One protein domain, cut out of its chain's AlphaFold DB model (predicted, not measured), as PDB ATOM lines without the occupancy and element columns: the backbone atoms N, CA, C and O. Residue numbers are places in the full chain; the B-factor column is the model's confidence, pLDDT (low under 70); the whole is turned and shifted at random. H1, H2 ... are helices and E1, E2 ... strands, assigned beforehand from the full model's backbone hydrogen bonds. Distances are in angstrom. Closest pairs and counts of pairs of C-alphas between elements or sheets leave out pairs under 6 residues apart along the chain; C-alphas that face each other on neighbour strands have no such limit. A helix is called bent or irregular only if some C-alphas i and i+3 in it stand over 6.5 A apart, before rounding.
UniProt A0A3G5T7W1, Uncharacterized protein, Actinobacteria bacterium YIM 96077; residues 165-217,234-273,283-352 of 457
ATOM      1  N   ARG A 165      18.600 -91.654  74.836       62.09
ATOM      2  CA  ARG A 165      17.646 -90.545  74.754       62.09
ATOM      3  C   ARG A 165      17.262 -90.390  73.284       62.09
ATOM      4  O   ARG A 165      18.133 -90.076  72.476       62.09
ATOM      5  N   ALA A 166      16.000 -90.641  72.946       64.50
ATOM      6  CA  ALA A 166      15.485 -90.480  71.593       64.50
ATOM      7  C   ALA A 166      14.567 -89.259  71.525       64.50
ATOM      8  O   ALA A 166      13.636 -89.144  72.317       64.50
ATOM      9  N   VAL A 167      14.826 -88.367  70.573       74.19
ATOM     10  CA  VAL A 167      13.961 -87.227  70.254       74.19
ATOM     11  C   VAL A 167      13.352 -87.463  68.883       74.19
ATOM     12  O   VAL A 167      14.055 -87.805  67.929       74.19
ATOM     13  N   TYR A 168      12.039 -87.289  68.795       77.94
ATOM     14  CA  TYR A 168      11.302 -87.324  67.543       77.94
ATOM     15  C   TYR A 168      11.200 -85.921  66.987       77.94
ATOM     16  O   TYR A 168      10.616 -85.043  67.618       77.94
ATOM     17  N   VAL A 169      11.790 -85.712  65.818       81.25
ATOM     18  CA  VAL A 169      11.907 -84.386  65.230       81.25
ATOM     19  C   VAL A 169      11.464 -84.430  63.783       81.25
ATOM     20  O   VAL A 169      11.832 -85.345  63.054       81.25
ATOM     21  N   ILE A 170      10.689 -83.437  63.360       84.12
ATOM     22  CA  ILE A 170      10.347 -83.263  61.953       84.12
ATOM     23  C   ILE A 170      11.436 -82.429  61.289       84.12
ATOM     24  O   ILE A 170      11.680 -81.285  61.672       84.12
ATOM     25  N   ASP A 171      12.078 -82.996  60.275       85.88
ATOM     26  CA  ASP A 171      12.949 -82.245  59.386       85.88
ATOM     27  C   ASP A 171      12.100 -81.465  58.374       85.88
ATOM     28  O   ASP A 171      11.716 -81.970  57.317       85.88
ATOM     29  N   ARG A 172      11.762 -80.220  58.727       84.12
ATOM     30  CA  ARG A 172      10.919 -79.352  57.894       84.12
ATOM     31  C   ARG A 172      11.523 -79.067  56.522       84.12
ATOM     32  O   ARG A 172      10.764 -78.797  55.600       84.12
ATOM     33  N   GLU A 173      12.844 -79.161  56.363       83.75
ATOM     34  CA  GLU A 173      13.501 -78.962  55.064       83.75
ATOM     35  C   GLU A 173      13.152 -80.083  54.072       83.75
ATOM     36  O   GLU A 173      13.208 -79.882  52.860       83.75
ATOM     37  N   GLN A 174      12.736 -81.251  54.571       84.69
ATOM     38  CA  GLN A 174      12.295 -82.382  53.754       84.69
ATOM     39  C   GLN A 174      10.792 -82.357  53.443       84.69
ATOM     40  O   GLN A 174      10.306 -83.209  52.693       84.69
ATOM     41  N   ILE A 175      10.041 -81.408  54.014       85.81
ATOM     42  CA  ILE A 175       8.597 -81.292  53.814       85.81
ATOM     43  C   ILE A 175       8.307 -80.302  52.675       85.81
ATOM     44  O   ILE A 175       8.762 -79.160  52.728       85.81
ATOM     45  N   PRO A 176       7.510 -80.696  51.665       86.81
ATOM     46  CA  PRO A 176       7.020 -79.779  50.641       86.81
ATOM     47  C   PRO A 176       6.305 -78.566  51.256       86.81
ATOM     48  O   PRO A 176       5.498 -78.713  52.175       86.81
ATOM     49  N   SER A 177       6.584 -77.361  50.756       82.38
ATOM     50  CA  SER A 177       6.100 -76.105  51.353       82.38
ATOM     51  C   SER A 177       4.572 -75.982  51.390       82.38
ATOM     52  O   SER A 177       4.022 -75.351  52.291       82.38
ATOM     53  N   ASP A 178       3.877 -76.628  50.457       83.31
ATOM     54  CA  ASP A 178       2.419 -76.732  50.411       83.31
ATOM     55  C   ASP A 178       1.847 -77.586  51.556       83.31
ATOM     56  O   ASP A 178       0.751 -77.311  52.041       83.31
ATOM     57  N   THR A 179       2.603 -78.556  52.076       81.31
ATOM     58  CA  THR A 179       2.160 -79.444  53.164       81.31
ATOM     59  C   THR A 179       1.920 -78.679  54.464       81.31
ATOM     60  O   THR A 179       0.972 -78.993  55.181       81.31
ATOM     61  N   GLY A 180       2.707 -77.634  54.743       70.94
ATOM     62  CA  GLY A 180       2.512 -76.767  55.912       70.94
ATOM     63  C   GLY A 180       1.216 -75.947  55.872       70.94
ATOM     64  O   GLY A 180       0.750 -75.491  56.910       70.94
ATOM     65  N   THR A 181       0.600 -75.787  54.694       75.00
ATOM     66  CA  THR A 181      -0.714 -75.129  54.553       75.00
ATOM     67  C   THR A 181      -1.885 -76.082  54.806       75.00
ATOM     68  O   THR A 181      -3.010 -75.636  55.023       75.00
ATOM     69  N   VAL A 182      -1.617 -77.394  54.793       74.75
ATOM     70  CA  VAL A 182      -2.616 -78.466  54.921       74.75
ATOM     71  C   VAL A 182      -2.533 -79.159  56.285       74.75
ATOM     72  O   VAL A 182      -3.550 -79.594  56.824       74.75
ATOM     73  N   ILE A 183      -1.330 -79.265  56.852       74.62
ATOM     74  CA  ILE A 183      -1.048 -79.894  58.142       74.62
ATOM     75  C   ILE A 183      -0.319 -78.876  59.020       74.62
ATOM     76  O   ILE A 183       0.764 -78.414  58.665       74.62
ATOM     77  N   ASP A 184      -0.878 -78.579  60.194       76.56
ATOM     78  CA  ASP A 184      -0.208 -77.763  61.212       76.56
ATOM     79  C   ASP A 184       0.980 -78.543  61.806       76.56
ATOM     80  O   ASP A 184       0.825 -79.358  62.721       76.56
ATOM     81  N   LEU A 185       2.170 -78.306  61.245       76.69
ATOM     82  CA  LEU A 185       3.426 -78.946  61.641       76.69
ATOM     83  C   LEU A 185       3.845 -78.587  63.072       76.69
ATOM     84  O   LEU A 185       4.439 -79.430  63.743       76.69
ATOM     85  N   ASP A 186       3.505 -77.389  63.558       71.94
ATOM     86  CA  ASP A 186       3.802 -76.976  64.934       71.94
ATOM     87  C   ASP A 186       3.004 -77.842  65.917       71.94
ATOM     88  O   ASP A 186       3.521 -78.324  66.925       71.94
ATOM     89  N   MET A 187       1.734 -78.118  65.610       69.44
ATOM     90  CA  MET A 187       0.928 -79.068  66.374       69.44
ATOM     91  C   MET A 187       1.484 -80.496  66.290       69.44
ATOM     92  O   MET A 187       1.502 -81.172  67.319       69.44
ATOM     93  N   VAL A 188       1.947 -80.971  65.125       73.56
ATOM     94  CA  VAL A 188       2.562 -82.312  65.028       73.56
ATOM     95  C   VAL A 188       3.795 -82.412  65.927       73.56
ATOM     96  O   VAL A 188       3.936 -83.379  66.672       73.56
ATOM     97  N   GLU A 189       4.666 -81.409  65.912       71.56
ATOM     98  CA  GLU A 189       5.869 -81.380  66.748       71.56
ATOM     99  C   GLU A 189       5.548 -81.278  68.242       71.56
ATOM    100  O   GLU A 189       6.132 -82.012  69.042       71.56
ATOM    101  N   ARG A 190       4.550 -80.471  68.625       66.81
ATOM    102  CA  ARG A 190       4.033 -80.443  70.004       66.81
ATOM    103  C   ARG A 190       3.489 -81.794  70.459       66.81
ATOM    104  O   ARG A 190       3.485 -82.071  71.648       66.81
ATOM    105  N   GLN A 191       3.005 -82.636  69.547       66.00
ATOM    106  CA  GLN A 191       2.602 -84.006  69.878       66.00
ATOM    107  C   GLN A 191       3.795 -84.948  69.945       66.00
ATOM    108  O   GLN A 191       3.854 -85.802  70.824       66.00
ATOM    109  N   LEU A 192       4.777 -84.770  69.061       69.12
ATOM    110  CA  LEU A 192       6.023 -85.525  69.114       69.12
ATOM    111  C   LEU A 192       6.773 -85.322  70.424       69.12
ATOM    112  O   LEU A 192       7.337 -86.278  70.956       69.12
ATOM    113  N   SER A 193       6.702 -84.116  70.981       60.19
ATOM    114  CA  SER A 193       7.285 -83.800  72.282       60.19
ATOM    115  C   SER A 193       6.586 -84.486  73.464       60.19
ATOM    116  O   SER A 193       7.136 -84.474  74.563       60.19
ATOM    117  N   LEU A 194       5.423 -85.120  73.243       57.59
ATOM    118  CA  LEU A 194       4.733 -85.976  74.216       57.59
ATOM    119  C   LEU A 194       5.176 -87.444  74.123       57.59
ATOM    120  O   LEU A 194       4.946 -88.217  75.058       57.59
ATOM    121  N   PHE A 195       5.805 -87.859  73.017       59.81
ATOM    122  CA  PHE A 195       6.326 -89.218  72.853       59.81
ATOM    123  C   PHE A 195       7.710 -89.339  73.481       59.81
ATOM    124  O   PHE A 195       8.704 -89.587  72.805       59.81
ATOM    125  N   ASP A 196       7.753 -89.244  74.809       49.59
ATOM    126  CA  ASP A 196       8.998 -89.365  75.574       49.59
ATOM    127  C   ASP A 196       9.659 -90.750  75.442       49.59
ATOM    128  O   ASP A 196      10.829 -90.907  75.783       49.59
ATOM    129  N   TYR A 197       8.936 -91.769  74.948       53.66
ATOM    130  CA  TYR A 197       9.475 -93.116  74.741       53.66
ATOM    131  C   TYR A 197       8.546 -94.032  73.938       53.66
ATOM    132  O   TYR A 197       7.875 -94.928  74.466       53.66
ATOM    133  N   TRP A 198       8.503 -93.826  72.633       53.34
ATOM    134  CA  TRP A 198       7.872 -94.765  71.709       53.34
ATOM    135  C   TRP A 198       8.954 -95.379  70.827       53.34
ATOM    136  O   TRP A 198       9.947 -94.712  70.581       53.34
ATOM    137  N   PRO A 199       8.851 -96.635  70.370       56.56
ATOM    138  CA  PRO A 199       9.633 -97.102  69.230       56.56
ATOM    139  C   PRO A 199       9.302 -96.247  68.006       56.56
ATOM    140  O   PRO A 199       8.140 -95.877  67.828       56.56
ATOM    141  N   SER A 200      10.279 -95.982  67.134       62.38
ATOM    142  CA  SER A 200      10.038 -95.162  65.941       62.38
ATOM    143  C   SER A 200       8.848 -95.691  65.137       62.38
ATOM    144  O   SER A 200       7.966 -94.918  64.782       62.38
ATOM    145  N   SER A 201       8.733 -97.011  64.964       59.22
ATOM    146  CA  SER A 201       7.603 -97.661  64.288       59.22
ATOM    147  C   SER A 201       6.231 -97.334  64.892       59.22
ATOM    148  O   SER A 201       5.253 -97.229  64.159       59.22
ATOM    149  N   GLU A 202       6.145 -97.163  66.211       60.06
ATOM    150  CA  GLU A 202       4.895 -96.822  66.894       60.06
ATOM    151  C   GLU A 202       4.581 -95.328  66.766       60.06
ATOM    152  O   GLU A 202       3.426 -94.979  66.552       60.06
ATOM    153  N   VAL A 203       5.590 -94.444  66.815       65.88
ATOM    154  CA  VAL A 203       5.391 -93.006  66.540       65.88
ATOM    155  C   VAL A 203       4.886 -92.805  65.118       65.88
ATOM    156  O   VAL A 203       3.916 -92.084  64.903       65.88
ATOM    157  N   HIS A 204       5.485 -93.502  64.150       66.94
ATOM    158  CA  HIS A 204       5.046 -93.452  62.757       66.94
ATOM    159  C   HIS A 204       3.607 -93.956  62.612       66.94
ATOM    160  O   HIS A 204       2.811 -93.334  61.914       66.94
ATOM    161  N   ARG A 205       3.239 -95.049  63.297       64.06
ATOM    162  CA  ARG A 205       1.865 -95.574  63.286       64.06
ATOM    163  C   ARG A 205       0.876 -94.599  63.927       64.06
ATOM    164  O   ARG A 205      -0.208 -94.402  63.387       64.06
ATOM    165  N   HIS A 206       1.240 -93.997  65.055       66.81
ATOM    166  CA  HIS A 206       0.397 -93.033  65.753       66.81
ATOM    167  C   HIS A 206       0.174 -91.778  64.915       66.81
ATOM    168  O   HIS A 206      -0.966 -91.388  64.687       66.81
ATOM    169  N   LEU A 207       1.242 -91.196  64.370       70.00
ATOM    170  CA  LEU A 207       1.130 -90.060  63.465       70.00
ATOM    171  C   LEU A 207       0.320 -90.411  62.217       70.00
ATOM    172  O   LEU A 207      -0.581 -89.661  61.860       70.00
ATOM    173  N   ALA A 208       0.543 -91.576  61.603       66.94
ATOM    174  CA  ALA A 208      -0.266 -92.026  60.470       66.94
ATOM    175  C   ALA A 208      -1.766 -92.125  60.811       66.94
ATOM    176  O   ALA A 208      -2.606 -91.859  59.955       66.94
ATOM    177  N   ALA A 209      -2.108 -92.476  62.055       64.38
ATOM    178  CA  ALA A 209      -3.486 -92.547  62.535       64.38
ATOM    179  C   ALA A 209      -4.075 -91.179  62.939       64.38
ATOM    180  O   ALA A 209      -5.288 -91.000  62.853       64.38
ATOM    181  N   CYS A 210      -3.242 -90.224  63.363       63.66
ATOM    182  CA  CYS A 210      -3.658 -88.905  63.861       63.66
ATOM    183  C   CYS A 210      -3.661 -87.800  62.794       63.66
ATOM    184  O   CYS A 210      -4.434 -86.853  62.898       63.66
ATOM    185  N   LEU A 211      -2.864 -87.931  61.736       67.62
ATOM    186  CA  LEU A 211      -2.803 -86.988  60.616       67.62
ATOM    187  C   LEU A 211      -3.993 -86.982  59.613       67.62
ATOM    188  O   LEU A 211      -4.105 -85.984  58.899       67.62
ATOM    189  N   PRO A 212      -4.912 -87.978  59.510       55.94
ATOM    190  CA  PRO A 212      -5.864 -88.028  58.394       55.94
ATOM    191  C   PRO A 212      -6.976 -86.958  58.388       55.94
ATOM    192  O   PRO A 212      -7.741 -86.913  57.430       55.94
ATOM    193  N   MET A 213      -7.090 -86.097  59.407       56.38
ATOM    194  CA  MET A 213      -8.159 -85.081  59.502       56.38
ATOM    195  C   MET A 213      -7.673 -83.678  59.926       56.38
ATOM    196  O   MET A 213      -8.469 -82.876  60.403       56.38
ATOM    197  N   GLY A 214      -6.382 -83.364  59.761       51.19
ATOM    198  CA  GLY A 214      -5.851 -82.009  60.009       51.19
ATOM    199  C   GLY A 214      -5.684 -81.622  61.487       51.19
ATOM    200  O   GLY A 214      -5.439 -80.464  61.798       51.19
ATOM    201  N   GLY A 215      -5.790 -82.582  62.407       51.12
ATOM    202  CA  GLY A 215      -5.635 -82.364  63.839       51.12
ATOM    203  C   GLY A 215      -4.930 -83.552  64.466       51.12
ATOM    204  O   GLY A 215      -5.528 -84.622  64.557       51.12
ATOM    205  N   CYS A 216      -3.696 -83.392  64.942       49.41
ATOM    206  CA  CYS A 216      -3.115 -84.367  65.848       49.41
ATOM    207  C   CYS A 216      -3.889 -84.268  67.165       49.41
ATOM    208  O   CYS A 216      -3.603 -83.445  68.034       49.41
ATOM    209  N   HIS A 217      -4.965 -85.042  67.250       45.34
ATOM    210  CA  HIS A 217      -5.888 -84.992  68.363       45.34
ATOM    211  C   HIS A 217      -5.227 -85.576  69.613       45.34
ATOM    212  O   HIS A 217      -4.966 -86.775  69.688       45.34
ATOM    213  N   SER A 234      -4.699 -85.120  51.520       75.25
ATOM    214  CA  SER A 234      -4.129 -86.095  50.587       75.25
ATOM    215  C   SER A 234      -3.104 -86.999  51.292       75.25
ATOM    216  O   SER A 234      -2.350 -86.575  52.172       75.25
ATOM    217  N   GLN A 235      -3.043 -88.271  50.885       78.25
ATOM    218  CA  GLN A 235      -2.084 -89.241  51.430       78.25
ATOM    219  C   GLN A 235      -0.619 -88.829  51.176       78.25
ATOM    220  O   GLN A 235       0.288 -89.266  51.891       78.25
ATOM    221  N   GLU A 236      -0.383 -87.980  50.177       81.62
ATOM    222  CA  GLU A 236       0.928 -87.436  49.834       81.62
ATOM    223  C   GLU A 236       1.493 -86.556  50.955       81.62
ATOM    224  O   GLU A 236       2.612 -86.807  51.407       81.62
ATOM    225  N   HIS A 237       0.696 -85.624  51.491       80.69
ATOM    226  CA  HIS A 237       1.098 -84.756  52.606       80.69
ATOM    227  C   HIS A 237       1.398 -85.558  53.878       80.69
ATOM    228  O   HIS A 237       2.415 -85.340  54.535       80.69
ATOM    229  N   VAL A 238       0.568 -86.558  54.191       78.62
ATOM    230  CA  VAL A 238       0.796 -87.457  55.339       78.62
ATOM    231  C   VAL A 238       2.098 -88.244  55.164       78.62
ATOM    232  O   VAL A 238       2.894 -88.364  56.094       78.62
ATOM    233  N   SER A 239       2.347 -88.753  53.957       82.44
ATOM    234  CA  SER A 239       3.570 -89.497  53.648       82.44
ATOM    235  C   SER A 239       4.817 -88.615  53.712       82.44
ATOM    236  O   SER A 239       5.869 -89.101  54.121       82.44
ATOM    237  N   ALA A 240       4.716 -87.342  53.324       84.06
ATOM    238  CA  ALA A 240       5.808 -86.381  53.431       84.06
ATOM    239  C   ALA A 240       6.180 -86.115  54.897       84.06
ATOM    240  O   ALA A 240       7.351 -86.227  55.251       84.06
ATOM    241  N   VAL A 241       5.189 -85.882  55.767       82.88
ATOM    242  CA  VAL A 241       5.410 -85.696  57.215       82.88
ATOM    243  C   VAL A 241       6.054 -86.932  57.848       82.88
ATOM    244  O   VAL A 241       7.006 -86.808  58.613       82.88
ATOM    245  N   LEU A 242       5.578 -88.134  57.509       81.94
ATOM    246  CA  LEU A 242       6.152 -89.378  58.034       81.94
ATOM    247  C   LEU A 242       7.579 -89.631  57.535       81.94
ATOM    248  O   LEU A 242       8.385 -90.168  58.286       81.94
ATOM    249  N   ARG A 243       7.907 -89.258  56.291       84.44
ATOM    250  CA  ARG A 243       9.281 -89.362  55.766       84.44
ATOM    251  C   ARG A 243      10.228 -88.363  56.423       84.44
ATOM    252  O   ARG A 243      11.371 -88.713  56.684       84.44
ATOM    253  N   ALA A 244       9.740 -87.161  56.707       85.44
ATOM    254  CA  ALA A 244      10.494 -86.118  57.388       85.44
ATOM    255  C   ALA A 244      10.702 -86.394  58.888       85.44
ATOM    256  O   ALA A 244      11.437 -85.664  59.551       85.44
ATOM    257  N   LEU A 245      10.069 -87.426  59.454       86.25
ATOM    258  CA  LEU A 245      10.239 -87.783  60.856       86.25
ATOM    259  C   LEU A 245      11.604 -88.437  61.108       86.25
ATOM    260  O   LEU A 245      11.846 -89.600  60.781       86.25
ATOM    261  N   VAL A 246      12.475 -87.714  61.798       84.00
ATOM    262  CA  VAL A 246      13.799 -88.167  62.216       84.00
ATOM    263  C   VAL A 246      13.755 -88.638  63.668       84.00
ATOM    264  O   VAL A 246      13.268 -87.949  64.563       84.00
ATOM    265  N   THR A 247      14.292 -89.836  63.918       84.81
ATOM    266  CA  THR A 247      14.531 -90.344  65.280       84.81
ATOM    267  C   THR A 247      15.979 -90.078  65.675       84.81
ATOM    268  O   THR A 247      16.889 -90.788  65.233       84.81
ATOM    269  N   VAL A 248      16.190 -89.075  66.521       81.12
ATOM    270  CA  VAL A 248      17.510 -88.665  67.000       81.12
ATOM    271  C   VAL A 248      17.817 -89.376  68.317       81.12
ATOM    272  O   VAL A 248      17.299 -88.988  69.354       81.12
ATOM    273  N   ASP A 249      18.646 -90.422  68.282       77.25
ATOM    274  CA  ASP A 249      18.965 -91.267  69.445       77.25
ATOM    275  C   ASP A 249      20.420 -91.076  69.904       77.25
ATOM    276  O   ASP A 249      21.354 -91.321  69.129       77.25
ATOM    277  N   THR A 250      20.629 -90.699  71.171       72.44
ATOM    278  CA  THR A 250      21.975 -90.528  71.745       72.44
ATOM    279  C   THR A 250      22.815 -91.799  71.681       72.44
ATOM    280  O   THR A 250      24.023 -91.701  71.498       72.44
ATOM    281  N   ALA A 251      22.223 -92.994  71.769       73.56
ATOM    282  CA  ALA A 251      22.962 -94.251  71.664       73.56
ATOM    283  C   ALA A 251      23.461 -94.514  70.237       73.56
ATOM    284  O   ALA A 251      24.539 -95.083  70.053       73.56
ATOM    285  N   LYS A 252      22.701 -94.088  69.220       75.69
ATOM    286  CA  LYS A 252      23.154 -94.140  67.822       75.69
ATOM    287  C   LYS A 252      24.247 -93.112  67.573       75.69
ATOM    288  O   LYS A 252      25.257 -93.452  66.971       75.69
ATOM    289  N   ILE A 253      24.063 -91.902  68.095       81.69
ATOM    290  CA  ILE A 253      25.024 -90.804  67.976       81.69
ATOM    291  C   ILE A 253      26.331 -91.119  68.714       81.69
ATOM    292  O   ILE A 253      27.401 -90.821  68.217       81.69
ATOM    293  N   LYS A 254      26.307 -91.828  69.844       81.50
ATOM    294  CA  LYS A 254      27.537 -92.205  70.562       81.50
ATOM    295  C   LYS A 254      28.517 -93.037  69.713       81.50
ATOM    296  O   LYS A 254      29.697 -93.126  70.039       81.50
ATOM    297  N   LYS A 255      28.049 -93.652  68.620       79.81
ATOM    298  CA  LYS A 255      28.890 -94.441  67.708       79.81
ATOM    299  C   LYS A 255      29.789 -93.592  66.803       79.81
ATOM    300  O   LYS A 255      30.738 -94.149  66.267       79.81
ATOM    301  N   SER A 256      29.540 -92.291  66.641       76.81
ATOM    302  CA  SER A 256      30.337 -91.413  65.766       76.81
ATOM    303  C   SER A 256      31.614 -90.847  66.406       76.81
ATOM    304  O   SER A 256      32.283 -90.021  65.795       76.81
ATOM    305  N   ALA A 257      31.990 -91.328  67.600       75.31
ATOM    306  CA  ALA A 257      33.240 -91.008  68.307       75.31
ATOM    307  C   ALA A 257      33.423 -89.533  68.734       75.31
ATOM    308  O   ALA A 257      34.518 -89.148  69.145       75.31
ATOM    309  N   GLY A 258      32.370 -88.714  68.674       82.62
ATOM    310  CA  GLY A 258      32.410 -87.290  68.999       82.62
ATOM    311  C   GLY A 258      31.560 -86.849  70.198       82.62
ATOM    312  O   GLY A 258      30.905 -87.661  70.847       82.62
ATOM    313  N   ARG A 259      31.572 -85.535  70.486       87.06
ATOM    314  CA  ARG A 259      30.859 -84.893  71.616       87.06
ATOM    315  C   ARG A 259      29.380 -84.588  71.347       87.06
ATOM    316  O   ARG A 259      28.662 -84.144  72.238       87.06
ATOM    317  N   GLU A 260      28.884 -84.830  70.140       88.69
ATOM    318  CA  GLU A 260      27.494 -84.575  69.749       88.69
ATOM    319  C   GLU A 260      26.464 -85.346  70.598       88.69
ATOM    320  O   GLU A 260      25.363 -84.841  70.827       88.69
ATOM    321  N   SER A 261      26.814 -86.528  71.128       83.38
ATOM    322  CA  SER A 261      25.955 -87.256  72.075       83.38
ATOM    323  C   SER A 261      25.842 -86.544  73.416       83.38
ATOM    324  O   SER A 261      24.793 -86.625  74.060       83.38
ATOM    325  N   ASP A 262      26.906 -85.859  73.835       84.75
ATOM    326  CA  ASP A 262      26.967 -85.135  75.102       84.75
ATOM    327  C   ASP A 262      26.150 -83.852  74.994       84.75
ATOM    328  O   ASP A 262      25.315 -83.599  75.856       84.75
ATOM    329  N   VAL A 263      26.292 -83.117  73.884       87.94
ATOM    330  CA  VAL A 263      25.467 -81.935  73.577       87.94
ATOM    331  C   VAL A 263      23.984 -82.297  73.573       87.94
ATOM    332  O   VAL A 263      23.195 -81.669  74.276       87.94
ATOM    333  N   LEU A 264      23.592 -83.357  72.854       84.69
ATOM    334  CA  LEU A 264      22.198 -83.806  72.828       84.69
ATOM    335  C   LEU A 264      21.718 -84.252  74.215       84.69
ATOM    336  O   LEU A 264      20.590 -83.977  74.615       84.69
ATOM    337  N   SER A 265      22.578 -84.921  74.980       78.44
ATOM    338  CA  SER A 265      22.262 -85.309  76.350       78.44
ATOM    339  C   SER A 265      22.014 -84.073  77.227       78.44
ATOM    340  O   SER A 265      20.973 -83.992  77.884       78.44
ATOM    341  N   ARG A 266      22.919 -83.093  77.213       82.94
ATOM    342  CA  ARG A 266      22.784 -81.841  77.968       82.94
ATOM    343  C   ARG A 266      21.535 -81.063  77.559       82.94
ATOM    344  O   ARG A 266      20.763 -80.692  78.440       82.94
ATOM    345  N   LEU A 267      21.285 -80.913  76.255       85.06
ATOM    346  CA  LEU A 267      20.081 -80.280  75.709       85.06
ATOM    347  C   LEU A 267      18.819 -80.866  76.338       85.06
ATOM    348  O   LEU A 267      17.989 -80.126  76.863       85.06
ATOM    349  N   MET A 268      18.696 -82.196  76.325       76.00
ATOM    350  CA  MET A 268      17.542 -82.859  76.921       76.00
ATOM    351  C   MET A 268      17.438 -82.512  78.410       76.00
ATOM    352  O   MET A 268      16.413 -82.016  78.860       76.00
ATOM    353  N   ALA A 269      18.504 -82.660  79.195       73.19
ATOM    354  CA  ALA A 269      18.441 -82.319  80.620       73.19
ATOM    355  C   ALA A 269      17.962 -80.868  80.870       73.19
ATOM    356  O   ALA A 269      17.088 -80.636  81.709       73.19
ATOM    357  N   VAL A 270      18.476 -79.902  80.106       79.38
ATOM    358  CA  VAL A 270      18.100 -78.484  80.210       79.38
ATOM    359  C   VAL A 270      16.627 -78.262  79.862       79.38
ATOM    360  O   VAL A 270      15.909 -77.624  80.632       79.38
ATOM    361  N   VAL A 271      16.146 -78.832  78.759       79.50
ATOM    362  CA  VAL A 271      14.763 -78.667  78.282       79.50
ATOM    363  C   VAL A 271      13.755 -79.258  79.271       79.50
ATOM    364  O   VAL A 271      12.747 -78.611  79.566       79.50
ATOM    365  N   ALA A 272      14.032 -80.431  79.853       69.12
ATOM    366  CA  ALA A 272      13.194 -80.992  80.920       69.12
ATOM    367  C   ALA A 272      13.081 -80.031  82.105       69.12
ATOM    368  O   ALA A 272      11.999 -79.846  82.661       69.12
ATOM    369  N   HIS A 273      14.194 -79.412  82.500       69.25
ATOM    370  CA  HIS A 273      14.194 -78.465  83.605       69.25
ATOM    371  C   HIS A 273      13.438 -77.178  83.284       69.25
ATOM    372  O   HIS A 273      12.683 -76.722  84.141       69.25
ATOM    373  N   THR A 283       1.314 -67.348  83.595       69.62
ATOM    374  CA  THR A 283       0.805 -66.301  82.692       69.62
ATOM    375  C   THR A 283       1.617 -65.004  82.751       69.62
ATOM    376  O   THR A 283       1.250 -64.039  82.095       69.62
ATOM    377  N   ARG A 284       2.677 -64.949  83.571       68.81
ATOM    378  CA  ARG A 284       3.551 -63.778  83.751       68.81
ATOM    379  C   ARG A 284       4.693 -63.725  82.736       68.81
ATOM    380  O   ARG A 284       5.348 -62.700  82.612       68.81
ATOM    381  N   LEU A 285       4.938 -64.831  82.038       71.81
ATOM    382  CA  LEU A 285       5.816 -64.862  80.881       71.81
ATOM    383  C   LEU A 285       5.006 -64.456  79.647       71.81
ATOM    384  O   LEU A 285       4.228 -65.261  79.130       71.81
ATOM    385  N   ASP A 286       5.194 -63.215  79.204       70.44
ATOM    386  CA  ASP A 286       4.651 -62.725  77.935       70.44
ATOM    387  C   ASP A 286       5.262 -63.492  76.749       70.44
ATOM    388  O   ASP A 286       6.375 -64.025  76.836       70.44
ATOM    389  N   ASP A 287       4.568 -63.497  75.608       61.84
ATOM    390  CA  ASP A 287       5.002 -64.207  74.394       61.84
ATOM    391  C   ASP A 287       6.389 -63.758  73.895       61.84
ATOM    392  O   ASP A 287       7.122 -64.554  73.320       61.84
ATOM    393  N   GLY A 288       6.802 -62.518  74.180       67.12
ATOM    394  CA  GLY A 288       8.139 -62.009  73.839       67.12
ATOM    395  C   GLY A 288       9.280 -62.525  74.728       67.12
ATOM    396  O   GLY A 288      10.439 -62.306  74.402       67.12
ATOM    397  N   LEU A 289       8.977 -63.186  75.850       74.00
ATOM    398  CA  LEU A 289       9.971 -63.757  76.776       74.00
ATOM    399  C   LEU A 289      10.027 -65.287  76.713       74.00
ATOM    400  O   LEU A 289      10.932 -65.911  77.278       74.00
ATOM    401  N   ARG A 290       9.042 -65.904  76.054       80.31
ATOM    402  CA  ARG A 290       8.991 -67.344  75.817       80.31
ATOM    403  C   ARG A 290       9.734 -67.661  74.534       80.31
ATOM    404  O   ARG A 290       9.265 -67.370  73.440       80.31
ATOM    405  N   ILE A 291      10.887 -68.303  74.678       83.38
ATOM    406  CA  ILE A 291      11.586 -68.869  73.527       83.38
ATOM    407  C   ILE A 291      10.772 -70.014  72.919       83.38
ATOM    408  O   ILE A 291      10.094 -70.755  73.635       83.38
ATOM    409  N   ASP A 292      10.895 -70.217  71.609       81.06
ATOM    410  CA  ASP A 292      10.396 -71.435  70.969       81.06
ATOM    411  C   ASP A 292      11.337 -72.606  71.297       81.06
ATOM    412  O   ASP A 292      12.252 -72.962  70.550       81.06
ATOM    413  N   LEU A 293      11.129 -73.179  72.483       79.25
ATOM    414  CA  LEU A 293      11.941 -74.270  73.012       79.25
ATOM    415  C   LEU A 293      11.888 -75.511  72.112       79.25
ATOM    416  O   LEU A 293      12.875 -76.239  72.012       79.25
ATOM    417  N   ASP A 294      10.757 -75.752  71.448       75.88
ATOM    418  CA  ASP A 294      10.582 -76.907  70.570       75.88
ATOM    419  C   ASP A 294      11.376 -76.725  69.268       75.88
ATOM    420  O   ASP A 294      12.048 -77.662  68.818       75.88
ATOM    421  N   ALA A 295      11.402 -75.509  68.708       78.56
ATOM    422  CA  ALA A 295      12.266 -75.184  67.575       78.56
ATOM    423  C   ALA A 295      13.759 -75.297  67.921       78.56
ATOM    424  O   ALA A 295      14.524 -75.848  67.121       78.56
ATOM    425  N   GLU A 296      14.177 -74.831  69.101       84.06
ATOM    426  CA  GLU A 296      15.562 -74.964  69.576       84.06
ATOM    427  C   GLU A 296      15.969 -76.435  69.723       84.06
ATOM    428  O   GLU A 296      17.002 -76.860  69.194       84.06
ATOM    429  N   VAL A 297      15.113 -77.247  70.358       82.94
ATOM    430  CA  VAL A 297      15.320 -78.697  70.486       82.94
ATOM    431  C   VAL A 297      15.462 -79.347  69.118       82.94
ATOM    432  O   VAL A 297      16.415 -80.097  68.899       82.94
ATOM    433  N   ARG A 298      14.551 -79.041  68.185       82.88
ATOM    434  CA  ARG A 298      14.593 -79.562  66.814       82.88
ATOM    435  C   ARG A 298      15.921 -79.243  66.143       82.88
ATOM    436  O   ARG A 298      16.574 -80.148  65.625       82.88
ATOM    437  N   GLN A 299      16.318 -77.971  66.131       86.62
ATOM    438  CA  GLN A 299      17.509 -77.532  65.408       86.62
ATOM    439  C   GLN A 299      18.777 -78.183  65.961       86.62
ATOM    440  O   GLN A 299      19.593 -78.681  65.184       86.62
ATOM    441  N   ILE A 300      18.939 -78.205  67.286       89.06
ATOM    442  CA  ILE A 300      20.130 -78.785  67.910       89.06
ATOM    443  C   ILE A 300      20.136 -80.304  67.702       89.06
ATOM    444  O   ILE A 300      21.146 -80.847  67.258       89.06
ATOM    445  N   ALA A 301      19.008 -80.989  67.915       86.12
ATOM    446  CA  ALA A 301      18.916 -82.436  67.737       86.12
ATOM    447  C   ALA A 301      19.186 -82.878  66.286       86.12
ATOM    448  O   ALA A 301      19.976 -83.803  66.071       86.12
ATOM    449  N   LEU A 302      18.596 -82.209  65.286       88.25
ATOM    450  CA  LEU A 302      18.845 -82.514  63.871       88.25
ATOM    451  C   LEU A 302      20.303 -82.260  63.485       88.25
ATOM    452  O   LEU A 302      20.911 -83.094  62.815       88.25
ATOM    453  N   ARG A 303      20.899 -81.150  63.940       90.00
ATOM    454  CA  ARG A 303      22.305 -80.840  63.645       90.00
ATOM    455  C   ARG A 303      23.256 -81.833  64.312       90.00
ATOM    456  O   ARG A 303      24.153 -82.333  63.636       90.00
ATOM    457  N   SER A 304      23.032 -82.199  65.576       90.00
ATOM    458  CA  SER A 304      23.796 -83.261  66.250       90.00
ATOM    459  C   SER A 304      23.679 -84.594  65.510       90.00
ATOM    460  O   SER A 304      24.684 -85.274  65.303       90.00
ATOM    461  N   HIS A 305      22.474 -84.953  65.052       89.88
ATOM    462  CA  HIS A 305      22.262 -86.154  64.248       89.88
ATOM    463  C   HIS A 305      23.029 -86.110  62.925       89.88
ATOM    464  O   HIS A 305      23.691 -87.081  62.562       89.88
ATOM    465  N   ARG A 306      22.966 -84.982  62.210       90.81
ATOM    466  CA  ARG A 306      23.626 -84.821  60.914       90.81
ATOM    467  C   ARG A 306      25.146 -84.860  61.041       90.81
ATOM    468  O   ARG A 306      25.794 -85.515  60.233       90.81
ATOM    469  N   ILE A 307      25.713 -84.227  62.068       92.00
ATOM    470  CA  ILE A 307      27.153 -84.297  62.359       92.00
ATOM    471  C   ILE A 307      27.573 -85.746  62.628       92.00
ATOM    472  O   ILE A 307      28.565 -86.205  62.061       92.00
ATOM    473  N   ALA A 308      26.796 -86.486  63.425       90.56
ATOM    474  CA  ALA A 308      27.058 -87.897  63.696       90.56
ATOM    475  C   ALA A 308      27.065 -88.742  62.411       90.56
ATOM    476  O   ALA A 308      27.977 -89.539  62.196       90.56
ATOM    477  N   GLN A 309      26.076 -88.538  61.531       90.50
ATOM    478  CA  GLN A 309      26.017 -89.203  60.226       90.50
ATOM    479  C   GLN A 309      27.253 -88.891  59.377       90.50
ATOM    480  O   GLN A 309      27.889 -89.816  58.884       90.50
ATOM    481  N   LEU A 310      27.637 -87.615  59.263       92.31
ATOM    482  CA  LEU A 310      28.811 -87.200  58.487       92.31
ATOM    483  C   LEU A 310      30.105 -87.827  59.028       92.31
ATOM    484  O   LEU A 310      30.943 -88.270  58.249       92.31
ATOM    485  N   ARG A 311      30.256 -87.938  60.352       91.56
ATOM    486  CA  ARG A 311      31.399 -88.630  60.974       91.56
ATOM    487  C   ARG A 311      31.427 -90.117  60.649       91.56
ATOM    488  O   ARG A 311      32.486 -90.653  60.340       91.56
ATOM    489  N   MET A 312      30.271 -90.775  60.682       90.00
ATOM    490  CA  MET A 312      30.166 -92.178  60.278       90.00
ATOM    491  C   MET A 312      30.468 -92.370  58.785       90.00
ATOM    492  O   MET A 312      31.120 -93.348  58.428       90.00
ATOM    493  N   GLU A 313      30.029 -91.446  57.924       91.50
ATOM    494  CA  GLU A 313      30.312 -91.452  56.481       91.50
ATOM    495  C   GLU A 313      31.805 -91.229  56.177       91.50
ATOM    496  O   GLU A 313      32.336 -91.840  55.251       91.50
ATOM    497  N   MET A 314      32.496 -90.395  56.964       89.56
ATOM    498  CA  MET A 314      33.941 -90.162  56.830       89.56
ATOM    499  C   MET A 314      34.790 -91.401  57.151       89.56
ATOM    500  O   MET A 314      35.884 -91.536  56.601       89.56
ATOM    501  N   GLY A 315      34.295 -92.302  58.006       88.12
ATOM    502  CA  GLY A 315      34.982 -93.539  58.378       88.12
ATOM    503  C   GLY A 315      36.298 -93.312  59.129       88.12
ATOM    504  O   GLY A 315      36.491 -92.295  59.793       88.12
ATOM    505  N   ASP A 316      37.206 -94.285  59.040       90.31
ATOM    506  CA  ASP A 316      38.500 -94.224  59.718       90.31
ATOM    507  C   ASP A 316      39.481 -93.266  59.026       90.31
ATOM    508  O   ASP A 316      39.481 -93.088  57.805       90.31
ATOM    509  N   ARG A 317      40.396 -92.701  59.821       92.25
ATOM    510  CA  ARG A 317      41.453 -91.806  59.337       92.25
ATOM    511  C   ARG A 317      42.295 -92.481  58.231       92.25
ATOM    512  O   ARG A 317      42.888 -93.536  58.485       92.25
ATOM    513  N   PRO A 318      42.433 -91.868  57.035       92.75
ATOM    514  CA  PRO A 318      43.221 -92.434  55.943       92.75
ATOM    515  C   PRO A 318      44.707 -92.604  56.309       92.75
ATOM    516  O   PRO A 318      45.297 -91.710  56.918       92.75
ATOM    517  N   PRO A 319      45.365 -93.704  55.896       91.56
ATOM    518  CA  PRO A 319      46.782 -93.916  56.167       91.56
ATOM    519  C   PRO A 319      47.673 -92.991  55.322       91.56
ATOM    520  O   PRO A 319      47.512 -92.861  54.110       91.56
ATOM    521  N   GLU A 320      48.712 -92.429  55.936       94.19
ATOM    522  CA  GLU A 320      49.613 -91.441  55.313       94.19
ATOM    523  C   GLU A 320      50.742 -92.061  54.455       94.19
ATOM    524  O   GLU A 320      51.769 -91.434  54.198       94.19
ATOM    525  N   ARG A 321      50.576 -93.308  53.988       93.62
ATOM    526  CA  ARG A 321      51.636 -94.090  53.313       93.62
ATOM    527  C   ARG A 321      51.953 -93.638  51.880       93.62
ATOM    528  O   ARG A 321      52.977 -94.034  51.335       93.62
ATOM    529  N   SER A 322      51.087 -92.842  51.255       94.38
ATOM    530  CA  SER A 322      51.255 -92.324  49.889       94.38
ATOM    531  C   SER A 322      50.992 -90.818  49.838       94.38
ATOM    532  O   SER A 322      50.444 -90.242  50.777       94.38
ATOM    533  N   GLU A 323      51.371 -90.146  48.748       93.50
ATOM    534  CA  GLU A 323      51.048 -88.723  48.562       93.50
ATOM    535  C   GLU A 323      49.529 -88.480  48.560       93.50
ATOM    536  O   GLU A 323      49.044 -87.593  49.261       93.50
ATOM    537  N   THR A 324      48.769 -89.326  47.860       92.88
ATOM    538  CA  THR A 324      47.300 -89.303  47.887       92.88
ATOM    539  C   THR A 324      46.759 -89.545  49.296       92.88
ATOM    540  O   THR A 324      45.845 -88.844  49.718       92.88
ATOM    541  N   GLY A 325      47.358 -90.471  50.054       93.06
ATOM    542  CA  GLY A 325      47.002 -90.735  51.452       93.06
ATOM    543  C   GLY A 325      47.245 -89.532  52.365       93.06
ATOM    544  O   GLY A 325      46.382 -89.192  53.167       93.06
ATOM    545  N   ARG A 326      48.363 -88.816  52.189       93.69
ATOM    546  CA  ARG A 326      48.650 -87.568  52.919       93.69
ATOM    547  C   ARG A 326      47.637 -86.465  52.603       93.69
ATOM    548  O   ARG A 326      47.163 -85.805  53.522       93.69
ATOM    549  N   ARG A 327      47.261 -86.291  51.329       93.50
ATOM    550  CA  ARG A 327      46.223 -85.322  50.927       93.50
ATOM    551  C   ARG A 327      44.851 -85.695  51.494       93.50
ATOM    552  O   ARG A 327      44.187 -84.840  52.070       93.50
ATOM    553  N   ALA A 328      44.453 -86.965  51.389       92.06
ATOM    554  CA  ALA A 328      43.197 -87.460  51.952       92.06
ATOM    555  C   ALA A 328      43.153 -87.292  53.478       92.06
ATOM    556  O   ALA A 328      42.144 -86.856  54.019       92.06
ATOM    557  N   ASN A 329      44.264 -87.556  54.167       95.31
ATOM    558  CA  ASN A 329      44.386 -87.341  55.603       95.31
ATOM    559  C   ASN A 329      44.292 -85.855  56.005       95.31
ATOM    560  O   ASN A 329      43.662 -85.527  57.011       95.31
ATOM    561  N   ALA A 330      44.884 -84.949  55.221       93.94
ATOM    562  CA  ALA A 330      44.762 -83.512  55.461       93.94
ATOM    563  C   ALA A 330      43.297 -83.050  55.353       93.94
ATOM    564  O   ALA A 330      42.813 -82.358  56.245       93.94
ATOM    565  N   VAL A 331      42.577 -83.505  54.317       94.81
ATOM    566  CA  VAL A 331      41.140 -83.225  54.135       94.81
ATOM    567  C   VAL A 331      40.296 -83.866  55.237       94.81
ATOM    568  O   VAL A 331      39.374 -83.233  55.747       94.81
ATOM    569  N   TYR A 332      40.614 -85.100  55.641       94.94
ATOM    570  CA  TYR A 332      39.957 -85.764  56.767       94.94
ATOM    571  C   TYR A 332      40.102 -84.932  58.045       94.94
ATOM    572  O   TYR A 332      39.112 -84.632  58.705       94.94
ATOM    573  N   THR A 333      41.323 -84.496  58.360       94.06
ATOM    574  CA  THR A 333      41.616 -83.732  59.579       94.06
ATOM    575  C   THR A 333      40.922 -82.368  59.573       94.06
ATOM    576  O   THR A 333      40.327 -81.984  60.578       94.06
ATOM    577  N   SER A 334      40.936 -81.648  58.444       94.38
ATOM    578  CA  SER A 334      40.253 -80.352  58.332       94.38
ATOM    579  C   SER A 334      38.730 -80.486  58.410       94.38
ATOM    580  O   SER A 334      38.071 -79.682  59.069       94.38
ATOM    581  N   SER A 335      38.165 -81.519  57.779       92.62
ATOM    582  CA  SER A 335      36.728 -81.801  57.834       92.62
ATOM    583  C   SER A 335      36.305 -82.182  59.251       92.62
ATOM    584  O   SER A 335      35.319 -81.654  59.759       92.62
ATOM    585  N   TRP A 336      37.097 -83.009  59.940       93.25
ATOM    586  CA  TRP A 336      36.842 -83.386  61.329       93.25
ATOM    587  C   TRP A 336      36.856 -82.173  62.272       93.25
ATOM    588  O   TRP A 336      35.926 -82.007  63.058       93.25
ATOM    589  N   ALA A 337      37.847 -81.284  62.131       91.81
ATOM    590  CA  ALA A 337      37.944 -80.040  62.901       91.81
ATOM    591  C   ALA A 337      36.791 -79.060  62.606       91.81
ATOM    592  O   ALA A 337      36.318 -78.348  63.493       91.81
ATOM    593  N   SER A 338      36.293 -79.044  61.366       92.44
ATOM    594  CA  SER A 338      35.104 -78.262  61.001       92.44
ATOM    595  C   SER A 338      33.856 -78.803  61.707       92.44
ATOM    596  O   SER A 338      33.067 -78.030  62.247       92.44
ATOM    597  N   LEU A 339      33.704 -80.131  61.776       92.00
ATOM    598  CA  LEU A 339      32.620 -80.769  62.528       92.00
ATOM    599  C   LEU A 339      32.736 -80.509  64.038       92.00
ATOM    600  O   LEU A 339      31.723 -80.211  64.662       92.00
ATOM    601  N   ASP A 340      33.940 -80.544  64.623       92.62
ATOM    602  CA  ASP A 340      34.150 -80.183  66.037       92.62
ATOM    603  C   ASP A 340      33.736 -78.738  66.325       92.62
ATOM    604  O   ASP A 340      33.103 -78.457  67.342       92.62
ATOM    605  N   THR A 341      34.037 -77.831  65.396       92.19
ATOM    606  CA  THR A 341      33.637 -76.426  65.490       92.19
ATOM    607  C   THR A 341      32.114 -76.301  65.491       92.19
ATOM    608  O   THR A 341      31.560 -75.596  66.333       92.19
ATOM    609  N   LEU A 342      31.411 -77.017  64.607       92.19
ATOM    610  CA  LEU A 342      29.944 -77.044  64.602       92.19
ATOM    611  C   LEU A 342      29.377 -77.602  65.913       92.19
ATOM    612  O   LEU A 342      28.420 -77.040  66.438       92.19
ATOM    613  N   VAL A 343      29.972 -78.663  66.469       93.31
ATOM    614  CA  VAL A 343      29.560 -79.206  67.774       93.31
ATOM    615  C   VAL A 343      29.771 -78.183  68.890       93.31
ATOM    616  O   VAL A 343      28.883 -78.035  69.722       93.31
ATOM    617  N   ALA A 344      30.880 -77.441  68.890       92.19
ATOM    618  CA  ALA A 344      31.134 -76.393  69.880       92.19
ATOM    619  C   ALA A 344      30.076 -75.276  69.836       92.19
ATOM    620  O   ALA A 344      29.600 -74.851  70.882       92.19
ATOM    621  N   HIS A 345      29.631 -74.869  68.642       90.56
ATOM    622  CA  HIS A 345      28.536 -73.898  68.506       90.56
ATOM    623  C   HIS A 345      27.199 -74.450  69.027       90.56
ATOM    624  O   HIS A 345      26.387 -73.705  69.570       90.56
ATOM    625  N   LEU A 346      26.938 -75.754  68.859       92.19
ATOM    626  CA  LEU A 346      25.756 -76.386  69.451       92.19
ATOM    627  C   LEU A 346      25.857 -76.452  70.982       92.19
ATOM    628  O   LEU A 346      24.856 -76.223  71.653       92.19
ATOM    629  N   ASP A 347      27.045 -76.735  71.520       92.38
ATOM    630  CA  ASP A 347      27.318 -76.751  72.965       92.38
ATOM    631  C   ASP A 347      27.068 -75.361  73.576       92.38
ATOM    632  O   ASP A 347      26.328 -75.242  74.548       92.38
ATOM    633  N   GLU A 348      27.550 -74.294  72.929       91.19
ATOM    634  CA  GLU A 348      27.320 -72.910  73.365       91.19
ATOM    635  C   GLU A 348      25.828 -72.531  73.362       91.19
ATOM    636  O   GLU A 348      25.339 -71.862  74.274       91.19
ATOM    637  N   ARG A 349      25.061 -72.985  72.362       92.19
ATOM    638  CA  ARG A 349      23.600 -72.789  72.361       92.19
ATOM    639  C   ARG A 349      22.940 -73.481  73.553       92.19
ATOM    640  O   ARG A 349      22.043 -72.907  74.165       92.19
ATOM    641  N   VAL A 350      23.387 -74.688  73.904       90.94
ATOM    642  CA  VAL A 350      22.895 -75.398  75.095       90.94
ATOM    643  C   VAL A 350      23.283 -74.661  76.381       90.94
ATOM    644  O   VAL A 350      22.440 -74.555  77.272       90.94
ATOM    645  N   ASP A 351      24.488 -74.090  76.466       91.00
ATOM    646  CA  ASP A 351      24.920 -73.277  77.614       91.00
ATOM    647  C   ASP A 351      24.006 -72.058  77.831       91.00
ATOM    648  O   ASP A 351      23.666 -71.713  78.964       91.00
ATOM    649  N   ARG A 352      23.525 -71.432  76.753       89.50
ATOM    650  CA  ARG A 352      22.565 -70.317  76.850       89.50
ATOM    651  C   ARG A 352      21.173 -70.762  77.268       89.50
ATOM    652  O   ARG A 352      20.529 -70.087  78.066       89.50
TER     653      ARG A 352
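Overview. This is residues 165 to 217, 234 to 273 and 283 to 352 of the 457 residues of an uncharacterized protein of Actinobacteria bacterium YIM 96077 (UniProt A0A3G5T7W1). A small two-stranded sheet, E1 and E2, stands between a bundle of three helices, H6, H7 and H8, running up and down, and a cluster of helices, H1 to H4. H7 lies in the middle, with the short H5 packed on it and on H6; H7 and H8 form a long helical hairpin that makes much of the length, and residues 283 to 292 stick out. The printed part has 163 residues, in the order E1, H1, H2, H3, H4, E2, H5, H6, H7, H8; the sheet is antiparallel and the class mostly helix. The whole is only just loose, close to compact, with a radius of gyration of the C-alphas of 18.7 A and spans of 61 by 41 by 27 A.

Arrangement. E1, residues 166 to 170, and E2, residues 245 to 249, are antiparallel neighbours at 156 degrees, with N 167 and O 248 2.8 A apart and N 169 and O 246 3.0 A apart, within hydrogen-bond range. The closest C-alphas of E1 and H7, residues 293 to 314, are those of Val 169 and Arg 298, 5.7 A apart. H7 touches H6, residues 260 to 273, at Ser 304 and Glu 260, whose C-alphas are the closest at 5.3 A, with a shallow tilt of 14 degrees, opposite ways. H8, residues 323 to 352, touches H7 with residues 332 to 346 alone, closest at the C-alphas of Leu 346 and Ile 300, 6.3 A, opposite ways at a shallow tilt of 15 degrees; the two are a helical hairpin. H5, residues 250 to 256, touches H7, closest at the C-alphas of Ser 256 and Ala 308, 5.2 A. The closest C-alphas of E1 and H2, residues 185 to 192, are those of Tyr 168 and Leu 192, 5.8 A apart. H3, residues 200 to 213, touches H4, residues 235 to 243, closest at the C-alphas of His 204 and Leu 242, 6.3 A, opposite ways at a shallow tilt of 29 degrees. H1, residues 179 to 182, only just touches H4, with 3 pairs of C-alphas within 8 A, closest at Thr 179 and His 237, 5.4 A. H3 and H7 are apart. In H2, H4, H6, H7 and H8 every O i to N i+4 pair is within hydrogen-bond range; H3 has 8 of 10, H5 has 1 of 3 beside 3 of 4 O i to N i+3 pairs, and H1 is too short for an i+4 pair.

Along the chain. E1 begins at C-alpha 166, (15.485, -90.480, 71.593). H7 measures 31.6 A from first to last C-alpha, H3 21.8 A and H6 20.2 A. H3 is irregular, with C-alphas 210 and 213 7.3 A apart. H8, 44.2 A, runs from C-alpha 323, (51.048, -88.723, 48.562), to C-alpha 352, (22.565, -70.317, 76.850).

Size, cuts and confidence. The two C-alphas farthest apart, those of Thr 283 and Ser 322, are 65.6 A apart. Residues 218 to 233 and 274 to 282 are not printed, with gaps of 17.9 A and 18.1 A between the C-alphas on either side. Of the links printed whole, none is long. The mean pLDDT of the printed part is 79.8; 36 residues are under 70, among them residues 190 to 206 and 208 to 217.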